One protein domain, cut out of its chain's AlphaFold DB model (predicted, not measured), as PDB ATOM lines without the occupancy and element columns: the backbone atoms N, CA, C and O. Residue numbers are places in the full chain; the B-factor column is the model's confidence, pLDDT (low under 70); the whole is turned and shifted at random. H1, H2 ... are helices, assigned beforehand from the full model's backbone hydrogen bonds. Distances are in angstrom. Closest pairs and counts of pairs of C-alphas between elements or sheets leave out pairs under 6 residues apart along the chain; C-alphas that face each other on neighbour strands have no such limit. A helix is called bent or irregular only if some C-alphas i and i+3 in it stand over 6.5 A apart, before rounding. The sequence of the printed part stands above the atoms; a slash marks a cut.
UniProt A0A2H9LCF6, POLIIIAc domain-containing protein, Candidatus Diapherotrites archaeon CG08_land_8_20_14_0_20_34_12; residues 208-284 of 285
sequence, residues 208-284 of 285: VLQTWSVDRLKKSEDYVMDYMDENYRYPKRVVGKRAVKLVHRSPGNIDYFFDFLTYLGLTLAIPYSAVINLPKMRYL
ATOM      1  N   VAL A 208      74.352  59.093  23.572       94.38
ATOM      2  CA  VAL A 208      75.558  59.222  24.397       94.38
ATOM      3  C   VAL A 208      76.817  59.184  23.524       94.38
ATOM      4  O   VAL A 208      77.703  60.021  23.692       94.38
ATOM      5  N   LEU A 209      76.873  58.266  22.553       92.50
ATOM      6  CA  LEU A 209      77.978  58.173  21.589       92.50
ATOM      7  C   LEU A 209      78.099  59.411  20.710       92.50
ATOM      8  O   LEU A 209      79.209  59.846  20.404       92.50
ATOM      9  N   GLN A 210      76.969  59.981  20.309       91.38
ATOM     10  CA  GLN A 210      76.925  61.205  19.529       91.38
ATOM     11  C   GLN A 210      77.447  62.395  20.332       91.38
ATOM     12  O   GLN A 210      78.313  63.111  19.832       91.38
ATOM     13  N   THR A 211      76.992  62.572  21.579       92.69
ATOM     14  CA  THR A 211      77.516  63.613  22.478       92.69
ATOM     15  C   THR A 211      79.027  63.480  22.637       92.69
ATOM     16  O   THR A 211      79.757  64.435  22.388       92.69
ATOM     17  N   TRP A 212      79.513  62.273  22.950       94.12
ATOM     18  CA  TRP A 212      80.950  62.005  23.030       94.12
ATOM     19  C   TRP A 212      81.677  62.344  21.723       94.12
ATOM     20  O   TRP A 212      82.695  63.032  21.753       94.12
ATOM     21  N   SER A 213      81.136  61.923  20.577       92.06
ATOM     22  CA  SER A 213      81.733  62.154  19.256       92.06
ATOM     23  C   SER A 213      81.832  63.636  18.898       92.06
ATOM     24  O   SER A 213      82.853  64.068  18.363       92.06
ATOM     25  N   VAL A 214      80.798  64.422  19.200       92.31
ATOM     26  CA  VAL A 214      80.786  65.871  18.967       92.31
ATOM     27  C   VAL A 214      81.772  66.572  19.901       92.31
ATOM     28  O   VAL A 214      82.574  67.384  19.439       92.31
ATOM     29  N   ASP A 215      81.756  66.247  21.192       94.25
ATOM     30  CA  ASP A 215      82.595  66.920  22.186       94.25
ATOM     31  C   ASP A 215      84.083  66.618  21.991       94.25
ATOM     32  O   ASP A 215      84.917  67.526  22.069       94.25
ATOM     33  N   ARG A 216      84.436  65.373  21.646       94.38
ATOM     34  CA  ARG A 216      85.826  65.015  21.323       94.38
ATOM     35  C   ARG A 216      86.323  65.675  20.044       94.38
ATOM     36  O   ARG A 216      87.483  66.081  19.979       94.38
ATOM     37  N   LEU A 217      85.444  65.844  19.051       93.81
ATOM     38  CA  LEU A 217      85.787  66.515  17.800       93.81
ATOM     39  C   LEU A 217      85.960  68.027  18.000       93.81
ATOM     40  O   LEU A 217      86.905  68.588  17.459       93.81
ATOM     41  N   LYS A 218      85.127  68.672  18.830       94.06
ATOM     42  CA  LYS A 218      85.334  70.072  19.252       94.06
ATOM     43  C   LYS A 218      86.678  70.251  19.945       94.06
ATOM     44  O   LYS A 218      87.420  71.173  19.632       94.06
ATOM     45  N   LYS A 219      86.993  69.363  20.889       94.81
ATOM     46  CA  LYS A 219      88.231  69.437  21.672       94.81
ATOM     47  C   LYS A 219      89.477  69.163  20.825       94.81
ATOM     48  O   LYS A 219      90.538  69.685  21.137       94.81
ATOM     49  N   SER A 220      89.342  68.363  19.769       95.56
ATOM     50  CA  SER A 220      90.430  67.987  18.859       95.56
ATOM     51  C   SER A 220      90.444  68.793  17.558       95.56
ATOM     52  O   SER A 220      91.123  68.378  16.623       95.56
ATOM     53  N   GLU A 221      89.681  69.890  17.452       95.12
ATOM     54  CA  GLU A 221      89.483  70.592  16.176       95.12
ATOM     55  C   GLU A 221      90.814  70.949  15.514       95.12
ATOM     56  O   GLU A 221      91.010  70.588  14.357       95.12
ATOM     57  N   ASP A 222      91.725  71.592  16.246       94.75
ATOM     58  CA  ASP A 222      93.005  72.055  15.703       94.75
ATOM     59  C   ASP A 222      93.827  70.890  15.127       94.75
ATOM     60  O   ASP A 222      94.203  70.923  13.958       94.75
ATOM     61  N   TYR A 223      93.967  69.791  15.875       94.88
ATOM     62  CA  TYR A 223      94.648  68.573  15.413       94.88
ATOM     63  C   TYR A 223      94.026  67.997  14.138       94.88
ATOM     64  O   TYR A 223      94.725  67.586  13.212       94.88
ATOM     65  N   VAL A 224      92.693  67.979  14.064       94.62
ATOM     66  CA  VAL A 224      91.977  67.479  12.886       94.62
ATOM     67  C   VAL A 224      92.171  68.420  11.693       94.62
ATOM     68  O   VAL A 224      92.296  67.950  10.558       94.62
ATOM     69  N   MET A 225      92.203  69.736  11.917       95.19
ATOM     70  CA  MET A 225      92.463  70.726  10.870       95.19
ATOM     71  C   MET A 225      93.877  70.581  10.306       95.19
ATOM     72  O   MET A 225      94.018  70.564   9.080       95.19
ATOM     73  N   ASP A 226      94.875  70.418  11.175       95.44
ATOM     74  CA  ASP A 226      96.280  70.233  10.805       95.44
ATOM     75  C   ASP A 226      96.469  68.925  10.028       95.44
ATOM     76  O   ASP A 226      96.988  68.928   8.907       95.44
ATOM     77  N   TYR A 227      95.902  67.821  10.530       94.75
ATOM     78  CA  TYR A 227      95.907  66.541   9.822       94.75
ATOM     79  C   TYR A 227      95.308  66.663   8.413       94.75
ATOM     80  O   TYR A 227      95.849  66.116   7.449       94.75
ATOM     81  N   MET A 228      94.192  67.386   8.253       95.38
ATOM     82  CA  MET A 228      93.590  67.612   6.934       95.38
ATOM     83  C   MET A 228      94.456  68.491   6.027       95.38
ATOM     84  O   MET A 228      94.438  68.288   4.810       95.38
ATOM     85  N   ASP A 229      95.177  69.469   6.573       96.19
ATOM     86  CA  ASP A 229      96.058  70.333   5.788       96.19
ATOM     87  C   ASP A 229      97.243  69.565   5.200       96.19
ATOM     88  O   ASP A 229      97.565  69.775   4.024       96.19
ATOM     89  N   GLU A 230      97.795  68.633   5.975       95.50
ATOM     90  CA  GLU A 230      98.916  67.774   5.593       95.50
ATOM     91  C   GLU A 230      98.502  66.617   4.673       95.50
ATOM     92  O   GLU A 230      99.194  66.309   3.701       95.50
ATOM     93  N   ASN A 231      97.352  65.987   4.937       96.12
ATOM     94  CA  ASN A 231      97.016  64.698   4.324       96.12
ATOM     95  C   ASN A 231      95.951  64.782   3.221       96.12
ATOM     96  O   ASN A 231      95.829  63.859   2.409       96.12
ATOM     97  N   TYR A 232      95.124  65.838   3.167       95.94
ATOM     98  CA  TYR A 232      94.015  65.912   2.206       95.94
ATOM     99  C   TYR A 232      94.309  66.856   1.033       95.94
ATOM    100  O   TYR A 232      94.708  68.008   1.188       95.94
ATOM    101  N   ARG A 233      94.001  66.388  -0.185       95.69
ATOM    102  CA  ARG A 233      94.043  67.200  -1.413       95.69
ATOM    103  C   ARG A 233      92.751  68.001  -1.615       95.69
ATOM    104  O   ARG A 233      91.699  67.691  -1.050       95.69
ATOM    105  N   TYR A 234      92.810  69.030  -2.458       93.75
ATOM    106  CA  TYR A 234      91.615  69.729  -2.943       93.75
ATOM    107  C   TYR A 234      90.755  68.796  -3.829       93.75
ATOM    108  O   TYR A 234      91.335  68.031  -4.602       93.75
ATOM    109  N   PRO A 235      89.404  68.837  -3.754       93.06
ATOM    110  CA  PRO A 235      88.569  69.687  -2.892       93.06
ATOM    111  C   PRO A 235      88.269  69.096  -1.503       93.06
ATOM    112  O   PRO A 235      87.725  69.804  -0.652       93.06
ATOM    113  N   LYS A 236      88.649  67.833  -1.248       94.38
ATOM    114  CA  LYS A 236      88.365  67.092  -0.002       94.38
ATOM    115  C   LYS A 236      88.764  67.875   1.250       94.38
ATOM    116  O   LYS A 236      87.977  67.950   2.185       94.38
ATOM    117  N   ARG A 237      89.943  68.508   1.244       96.19
ATOM    118  CA  ARG A 237      90.435  69.332   2.361       96.19
ATOM    119  C   ARG A 237      89.468  70.453   2.745       96.19
ATOM    120  O   ARG A 237      89.097  70.586   3.904       96.19
ATOM    121  N   VAL A 238      89.021  71.243   1.768       95.00
ATOM    122  CA  VAL A 238      88.142  72.400   2.019       95.00
ATOM    123  C   VAL A 238      86.780  71.944   2.536       95.00
ATOM    124  O   VAL A 238      86.248  72.532   3.477       95.00
ATOM    125  N   VAL A 239      86.222  70.891   1.936       93.94
ATOM    126  CA  VAL A 239      84.937  70.323   2.358       93.94
ATOM    127  C   VAL A 239      85.040  69.739   3.769       93.94
ATOM    128  O   VAL A 239      84.202  70.050   4.610       93.94
ATOM    129  N   GLY A 240      86.095  68.969   4.053       92.69
ATOM    130  CA  GLY A 240      86.346  68.368   5.363       92.69
ATOM    131  C   GLY A 240      86.453  69.410   6.474       92.69
ATOM    132  O   GLY A 240      85.714  69.330   7.452       92.69
ATOM    133  N   LYS A 241      87.271  70.453   6.285       94.75
ATOM    134  CA  LYS A 241      87.426  71.535   7.275       94.75
ATOM    135  C   LYS A 241      86.108  72.275   7.530       94.75
ATOM    136  O   LYS A 241      85.798  72.623   8.666       94.75
ATOM    137  N   ARG A 242      85.291  72.496   6.492       93.50
ATOM    138  CA  ARG A 242      83.946  73.079   6.663       93.50
ATOM    139  C   ARG A 242      83.013  72.158   7.442       93.50
ATOM    140  O   ARG A 242      82.261  72.661   8.270       93.50
ATOM    141  N   ALA A 243      83.066  70.852   7.190       90.88
ATOM    142  CA  ALA A 243      82.257  69.867   7.900       90.88
ATOM    143  C   ALA A 243      82.631  69.790   9.386       90.88
ATOM    144  O   ALA A 243      81.736  69.819  10.224       90.88
ATOM    145  N   VAL A 244      83.926  69.784   9.723       91.88
ATOM    146  CA  VAL A 244      84.381  69.787  11.125       91.88
ATOM    147  C   VAL A 244      83.852  71.017  11.858       91.88
ATOM    148  O   VAL A 244      83.264  70.864  12.917       91.88
ATOM    149  N   LYS A 245      83.907  72.218  11.265       93.06
ATOM    150  CA  LYS A 245      83.381  73.448  11.897       93.06
ATOM    151  C   LYS A 245      81.883  73.419  12.219       93.06
ATOM    152  O   LYS A 245      81.419  74.252  12.999       93.06
ATOM    153  N   LEU A 246      81.110  72.493  11.645       91.50
ATOM    154  CA  LEU A 246      79.690  72.347  11.973       91.50
ATOM    155  C   LEU A 246      79.464  71.874  13.413       91.50
ATOM    156  O   LEU A 246      78.396  72.150  13.955       91.50
ATOM    157  N   VAL A 247      80.447  71.228  14.057       90.00
ATOM    158  CA  VAL A 247      80.310  70.746  15.445       90.00
ATOM    159  C   VAL A 247      80.013  71.863  16.441       90.00
ATOM    160  O   VAL A 247      79.297  71.637  17.410       90.00
ATOM    161  N   HIS A 248      80.475  73.091  16.180       92.06
ATOM    162  CA  HIS A 248      80.215  74.264  17.029       92.06
ATOM    163  C   HIS A 248      78.773  74.758  16.990       92.06
ATOM    164  O   HIS A 248      78.394  75.622  17.773       92.06
ATOM    165  N   ARG A 249      77.958  74.225  16.077       90.19
ATOM    166  CA  ARG A 249      76.515  74.490  16.022       90.19
ATOM    167  C   ARG A 249      75.695  73.474  16.825       90.19
ATOM    168  O   ARG A 249      74.473  73.582  16.825       90.19
ATOM    169  N   SER A 250      76.357  72.501  17.455       85.69
ATOM    170  CA  SER A 250      75.759  71.526  18.364       85.69
ATOM    171  C   SER A 250      76.143  71.856  19.820       85.69
ATOM    172  O   SER A 250      77.308  72.187  20.064       85.69
ATOM    173  N   PRO A 251      75.228  71.767  20.805       83.75
ATOM    174  CA  PRO A 251      73.805  71.481  20.623       83.75
ATOM    175  C   PRO A 251      73.083  72.641  19.915       83.75
ATOM    176  O   PRO A 251      73.437  73.807  20.098       83.75
ATOM    177  N   GLY A 252      72.086  72.330  19.087       84.62
ATOM    178  CA  GLY A 252      71.338  73.321  18.314       84.62
ATOM    179  C   GLY A 252      70.632  72.763  17.076       84.62
ATOM    180  O   GLY A 252      70.393  71.570  16.930       84.62
ATOM    181  N   ASN A 253      70.302  73.647  16.130       80.56
ATOM    182  CA  ASN A 253      69.447  73.321  14.973       80.56
ATOM    183  C   ASN A 253      70.034  72.282  14.000       80.56
ATOM    184  O   ASN A 253      69.334  71.843  13.090       80.56
ATOM    185  N   ILE A 254      71.313  71.919  14.142       85.75
ATOM    186  CA  ILE A 254      71.974  70.915  13.300       85.75
ATOM    187  C   ILE A 254      72.037  69.532  13.961       85.75
ATOM    188  O   ILE A 254      72.552  68.603  13.348       85.75
ATOM    189  N   ASP A 255      71.513  69.359  15.178       85.44
ATOM    190  CA  ASP A 255      71.613  68.078  15.891       85.44
ATOM    191  C   ASP A 255      70.953  66.936  15.107       85.44
ATOM    192  O   ASP A 255      71.551  65.874  14.983       85.44
ATOM    193  N   TYR A 256      69.840  67.194  14.408       86.50
ATOM    194  CA  TYR A 256      69.215  66.221  13.499       86.50
ATOM    195  C   TYR A 256      70.153  65.710  12.392       86.50
ATOM    196  O   TYR A 256      70.026  64.574  11.934       86.50
ATOM    197  N   PHE A 257      71.094  66.538  11.930       86.38
ATOM    198  CA  PHE A 257      72.090  66.112  10.948       86.38
ATOM    199  C   PHE A 257      73.140  65.197  11.586       86.38
ATOM    200  O   PHE A 257      73.521  64.197  10.978       86.38
ATOM    201  N   PHE A 258      73.577  65.491  12.814       86.50
ATOM    202  CA  PHE A 258      74.476  64.607  13.560       86.50
ATOM    203  C   PHE A 258      73.795  63.290  13.949       86.50
ATOM    204  O   PHE A 258      74.431  62.239  13.834       86.50
ATOM    205  N   ASP A 259      72.505  63.316  14.293       85.00
ATOM    206  CA  ASP A 259      71.693  62.113  14.498       85.00
ATOM    207  C   ASP A 259      71.719  61.265  13.221       85.00
ATOM    208  O   ASP A 259      72.114  60.097  13.245       85.00
ATOM    209  N   PHE A 260      71.367  61.869  12.078       87.81
ATOM    210  CA  PHE A 260      71.362  61.194  10.781       87.81
ATOM    211  C   PHE A 260      72.717  60.560  10.450       87.81
ATOM    212  O   PHE A 260      72.761  59.385  10.081       87.81
ATOM    213  N   LEU A 261      73.823  61.294  10.612       87.19
ATOM    214  CA  LEU A 261      75.168  60.761  10.376       87.19
ATOM    215  C   LEU A 261      75.496  59.585  11.301       87.19
ATOM    216  O   LEU A 261      76.090  58.603  10.854       87.19
ATOM    217  N   THR A 262      75.087  59.662  12.567       85.94
ATOM    218  CA  THR A 262      75.317  58.602  13.551       85.94
ATOM    219  C   THR A 262      74.553  57.330  13.171       85.94
ATOM    220  O   THR A 262      75.142  56.249  13.106       85.94
ATOM    221  N   TYR A 263      73.263  57.445  12.833       87.38
ATOM    222  CA  TYR A 263      72.454  56.307  12.378       87.38
ATOM    223  C   TYR A 263      72.927  55.741  11.035       87.38
ATOM    224  O   TYR A 263      72.919  54.521  10.848       87.38
ATOM    225  N   LEU A 264      73.379  56.592  10.110       88.19
ATOM    226  CA  LEU A 264      73.963  56.152   8.846       88.19
ATOM    227  C   LEU A 264      75.239  55.337   9.090       88.19
ATOM    228  O   LEU A 264      75.366  54.234   8.561       88.19
ATOM    229  N   GLY A 265      76.151  55.839   9.930       84.75
ATOM    230  CA  GLY A 265      77.378  55.134  10.305       84.75
ATOM    231  C   GLY A 265      77.093  53.768  10.930       84.75
ATOM    232  O   GLY A 265      77.665  52.767  10.507       84.75
ATOM    233  N   LEU A 266      76.137  53.703  11.859       82.88
ATOM    234  CA  LEU A 266      75.663  52.452  12.462       82.88
ATOM    235  C   LEU A 266      75.110  51.462  11.431       82.88
ATOM    236  O   LEU A 266      75.452  50.279  11.455       82.88
ATOM    237  N   THR A 267      74.281  51.948  10.508       86.12
ATOM    238  CA  THR A 267      73.671  51.122   9.455       86.12
ATOM    239  C   THR A 267      74.732  50.514   8.538       86.12
ATOM    240  O   THR A 267      74.573  49.384   8.085       86.12
ATOM    241  N   LEU A 268      75.833  51.231   8.294       87.88
ATOM    242  CA  LEU A 268      76.964  50.756   7.493       87.88
ATOM    243  C   LEU A 268      77.927  49.857   8.288       87.88
ATOM    244  O   LEU A 268      78.519  48.941   7.716       87.88
ATOM    245  N   ALA A 269      78.065  50.073   9.599       85.06
ATOM    246  CA  ALA A 269      78.964  49.304  10.458       85.06
ATOM    247  C   ALA A 269      78.531  47.836  10.613       85.06
ATOM    248  O   ALA A 269      79.379  46.949  10.640       85.06
ATOM    249  N   ILE A 270      77.225  47.560  10.674       86.75
ATOM    250  CA  ILE A 270      76.692  46.195  10.832       86.75
ATOM    251  C   ILE A 270      77.072  45.269   9.659       86.75
ATOM    252  O   ILE A 270      77.673  44.222   9.915       86.75
ATOM    253  N   PRO A 271      76.773  45.589   8.380       87.12
ATOM    254  CA  PRO A 271      77.159  44.729   7.263       87.12
ATOM    255  C   PRO A 271      78.681  44.630   7.115       87.12
ATOM    256  O   PRO A 271      79.187  43.558   6.792       87.12
ATOM    257  N   TYR A 272      79.423  45.703   7.405       86.12
ATOM    258  CA  TYR A 272      80.886  45.668   7.430       86.12
ATOM    259  C   TYR A 272      81.419  44.689   8.487       86.12
ATOM    260  O   TYR A 272      82.248  43.832   8.174       86.12
ATOM    261  N   SER A 273      80.878  44.742   9.708       86.12
ATOM    262  CA  SER A 273      81.205  43.789  10.773       86.12
ATOM    263  C   SER A 273      80.880  42.359  10.365       86.12
ATOM    264  O   SER A 273      81.701  41.464  10.559       86.12
ATOM    265  N   ALA A 274      79.721  42.136   9.736       85.88
ATOM    266  CA  ALA A 274      79.332  40.819   9.251       85.88
ATOM    267  C   ALA A 274      80.378  40.251   8.288       85.88
ATOM    268  O   ALA A 274      80.772  39.105   8.453       85.88
ATOM    269  N   VAL A 275      80.882  41.053   7.344       87.81
ATOM    270  CA  VAL A 275      81.915  40.630   6.386       87.81
ATOM    271  C   VAL A 275      83.234  40.285   7.084       87.81
ATOM    272  O   VAL A 275      83.797  39.221   6.831       87.81
ATOM    273  N   ILE A 276      83.717  41.141   7.987       86.88
ATOM    274  CA  ILE A 276      85.013  40.943   8.663       86.88
ATOM    275  C   ILE A 276      84.981  39.775   9.644       86.88
ATOM    276  O   ILE A 276      85.974  39.059   9.811       86.88
ATOM    277  N   ASN A 277      83.847  39.578  10.307       85.75
ATOM    278  CA  ASN A 277      83.687  38.553  11.324       85.75
ATOM    279  C   ASN A 277      83.101  37.241  10.774       85.75
ATOM    280  O   ASN A 277      83.135  36.240  11.488       85.75
ATOM    281  N   LEU A 278      82.655  37.184   9.510       85.88
ATOM    282  CA  LEU A 278      82.132  35.962   8.878       85.88
ATOM    283  C   LEU A 278      83.081  34.757   9.026       85.88
ATOM    284  O   LEU A 278      82.622  33.707   9.478       85.88
ATOM    285  N   PRO A 279      84.402  34.872   8.758       84.31
ATOM    286  CA  PRO A 279      85.319  33.738   8.913       84.31
ATOM    287  C   PRO A 279      85.463  33.267  10.369       84.31
ATOM    288  O   PRO A 279      85.826  32.119  10.630       84.31
ATOM    289  N   LYS A 280      85.175  34.154  11.328       84.69
ATOM    290  CA  LYS A 280      85.301  33.919  12.771       84.69
ATOM    291  C   LYS A 280      84.029  33.324  13.381       84.69
ATOM    292  O   LYS A 280      84.075  32.798  14.487       84.69
ATOM    293  N   MET A 281      82.910  33.297  12.652       80.12
ATOM    294  CA  MET A 281      81.676  32.638  13.110       80.12
ATOM    295  C   MET A 281      81.850  31.129  13.357       80.12
ATOM    296  O   MET A 281      81.050  30.526  14.064       80.12
ATOM    297  N   ARG A 282      82.945  30.521  12.876       82.56
ATOM    298  CA  ARG A 282      83.368  29.146  13.210       82.56
ATOM    299  C   ARG A 282      83.552  28.875  14.711       82.56
ATOM    300  O   ARG A 282      83.691  27.720  15.110       82.56
ATOM    301  N   TYR A 283      83.629  29.911  15.546       77.81
ATOM    302  CA  TYR A 283      83.710  29.755  17.000       77.81
ATOM    303  C   TYR A 283      82.365  29.420  17.653       77.81
ATOM    304  O   TYR A 283      82.341  29.081  18.826       77.81
ATOM    305  N   LEU A 284      81.273  29.481  16.892       73.88
ATOM    306  CA  LEU A 284      79.915  29.190  17.357       73.88
ATOM    307  C   LEU A 284      79.500  27.726  17.139       73.88
ATOM    308  O   LEU A 284      78.428  27.327  17.587       73.88
TER     309      LEU A 284
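Overview. This is residues 208 to 284 of the 285 residues of the protein "POLIIIAc domain-containing protein" of Candidatus Diapherotrites archaeon CG08_land_8_20_14_0_20_34_12 (UniProt A0A2H9LCF6). A helical hairpin, H2 and H3, makes a small body together with H1, which crosses the far end of H3 steeply, and a long helix, H4, leads away from this body. The second part of H4, residues 264 to 284, sticks out as a free arm with a kink near its tip, and this arm makes much of the length. The printed part has 77 residues with four named helices, in the order H1, H2, H3, H4, and no named strand; the class is all helix. The whole is loose, with a radius of gyration of the C-alphas of 16.1 A, and spans 45 by 30 by 20 A.

Arrangement. H1, residues 208 to 219, and H2, residues 221 to 231, are close but not clearly touching, about perpendicular at 74 degrees; their closest C-alphas, of Leu 217 and Val 224, are 8.0 A apart. H2 and H3, residues 236 to 249, form a helical hairpin: they touch at a shallow tilt of 7 degrees, opposite ways, and their closest C-alphas, of Met 228 and Arg 237, are 5.8 A apart. H1 with residues 214 to 218 alone touches H3 with residues 244 to 248 alone; the closest C-alphas, of Val 214 and Val 247, are 6.0 A apart. These two run opposite ways at a steep tilt of 68 degrees, only just short of about perpendicular. H4, residues 255 to 284, only just touches H1, with 3 pairs of C-alphas within 8 A, the closest being those of Gln 210 and Thr 262 at 6.7 A. H3 and H4 are near each other, with 6 pairs of C-alphas within 10 A, while H2 and H4 are apart. The helix packing is mostly crossed, but only just: 1 of 3 touching pairs is at a shallow tilt. In H1 and H2 every O i to N i+4 pair is within hydrogen-bond range; in H3 6 of 10 are, and in H4 20 of 26.

Along the chain. H1 begins at C-alpha 208, (75.558, 59.222, 24.397), and is 16.5 A long from first to last C-alpha. H2 measures 15.2 A and H3 21.3 A; H3 begins at C-alpha 236, (88.365, 67.092, -0.002). H4 measures 39.8 A and ends at C-alpha 284, (79.915, 29.190, 17.357). H4 is irregular, with C-alphas 276 and 279 7.2 A apart, and has a kink of 70 degrees near residue 278.

Size, cuts and confidence. The two C-alphas farthest apart, of Tyr 234 and Leu 284, are 46.8 A apart. Without residues 264 to 284, which stand free, the body of 56 residues spans 31 by 20 by 18 A. The three links are tight, and the printed part has no cut. The mean pLDDT of the printed part is 89.8, and no printed residue is under 70.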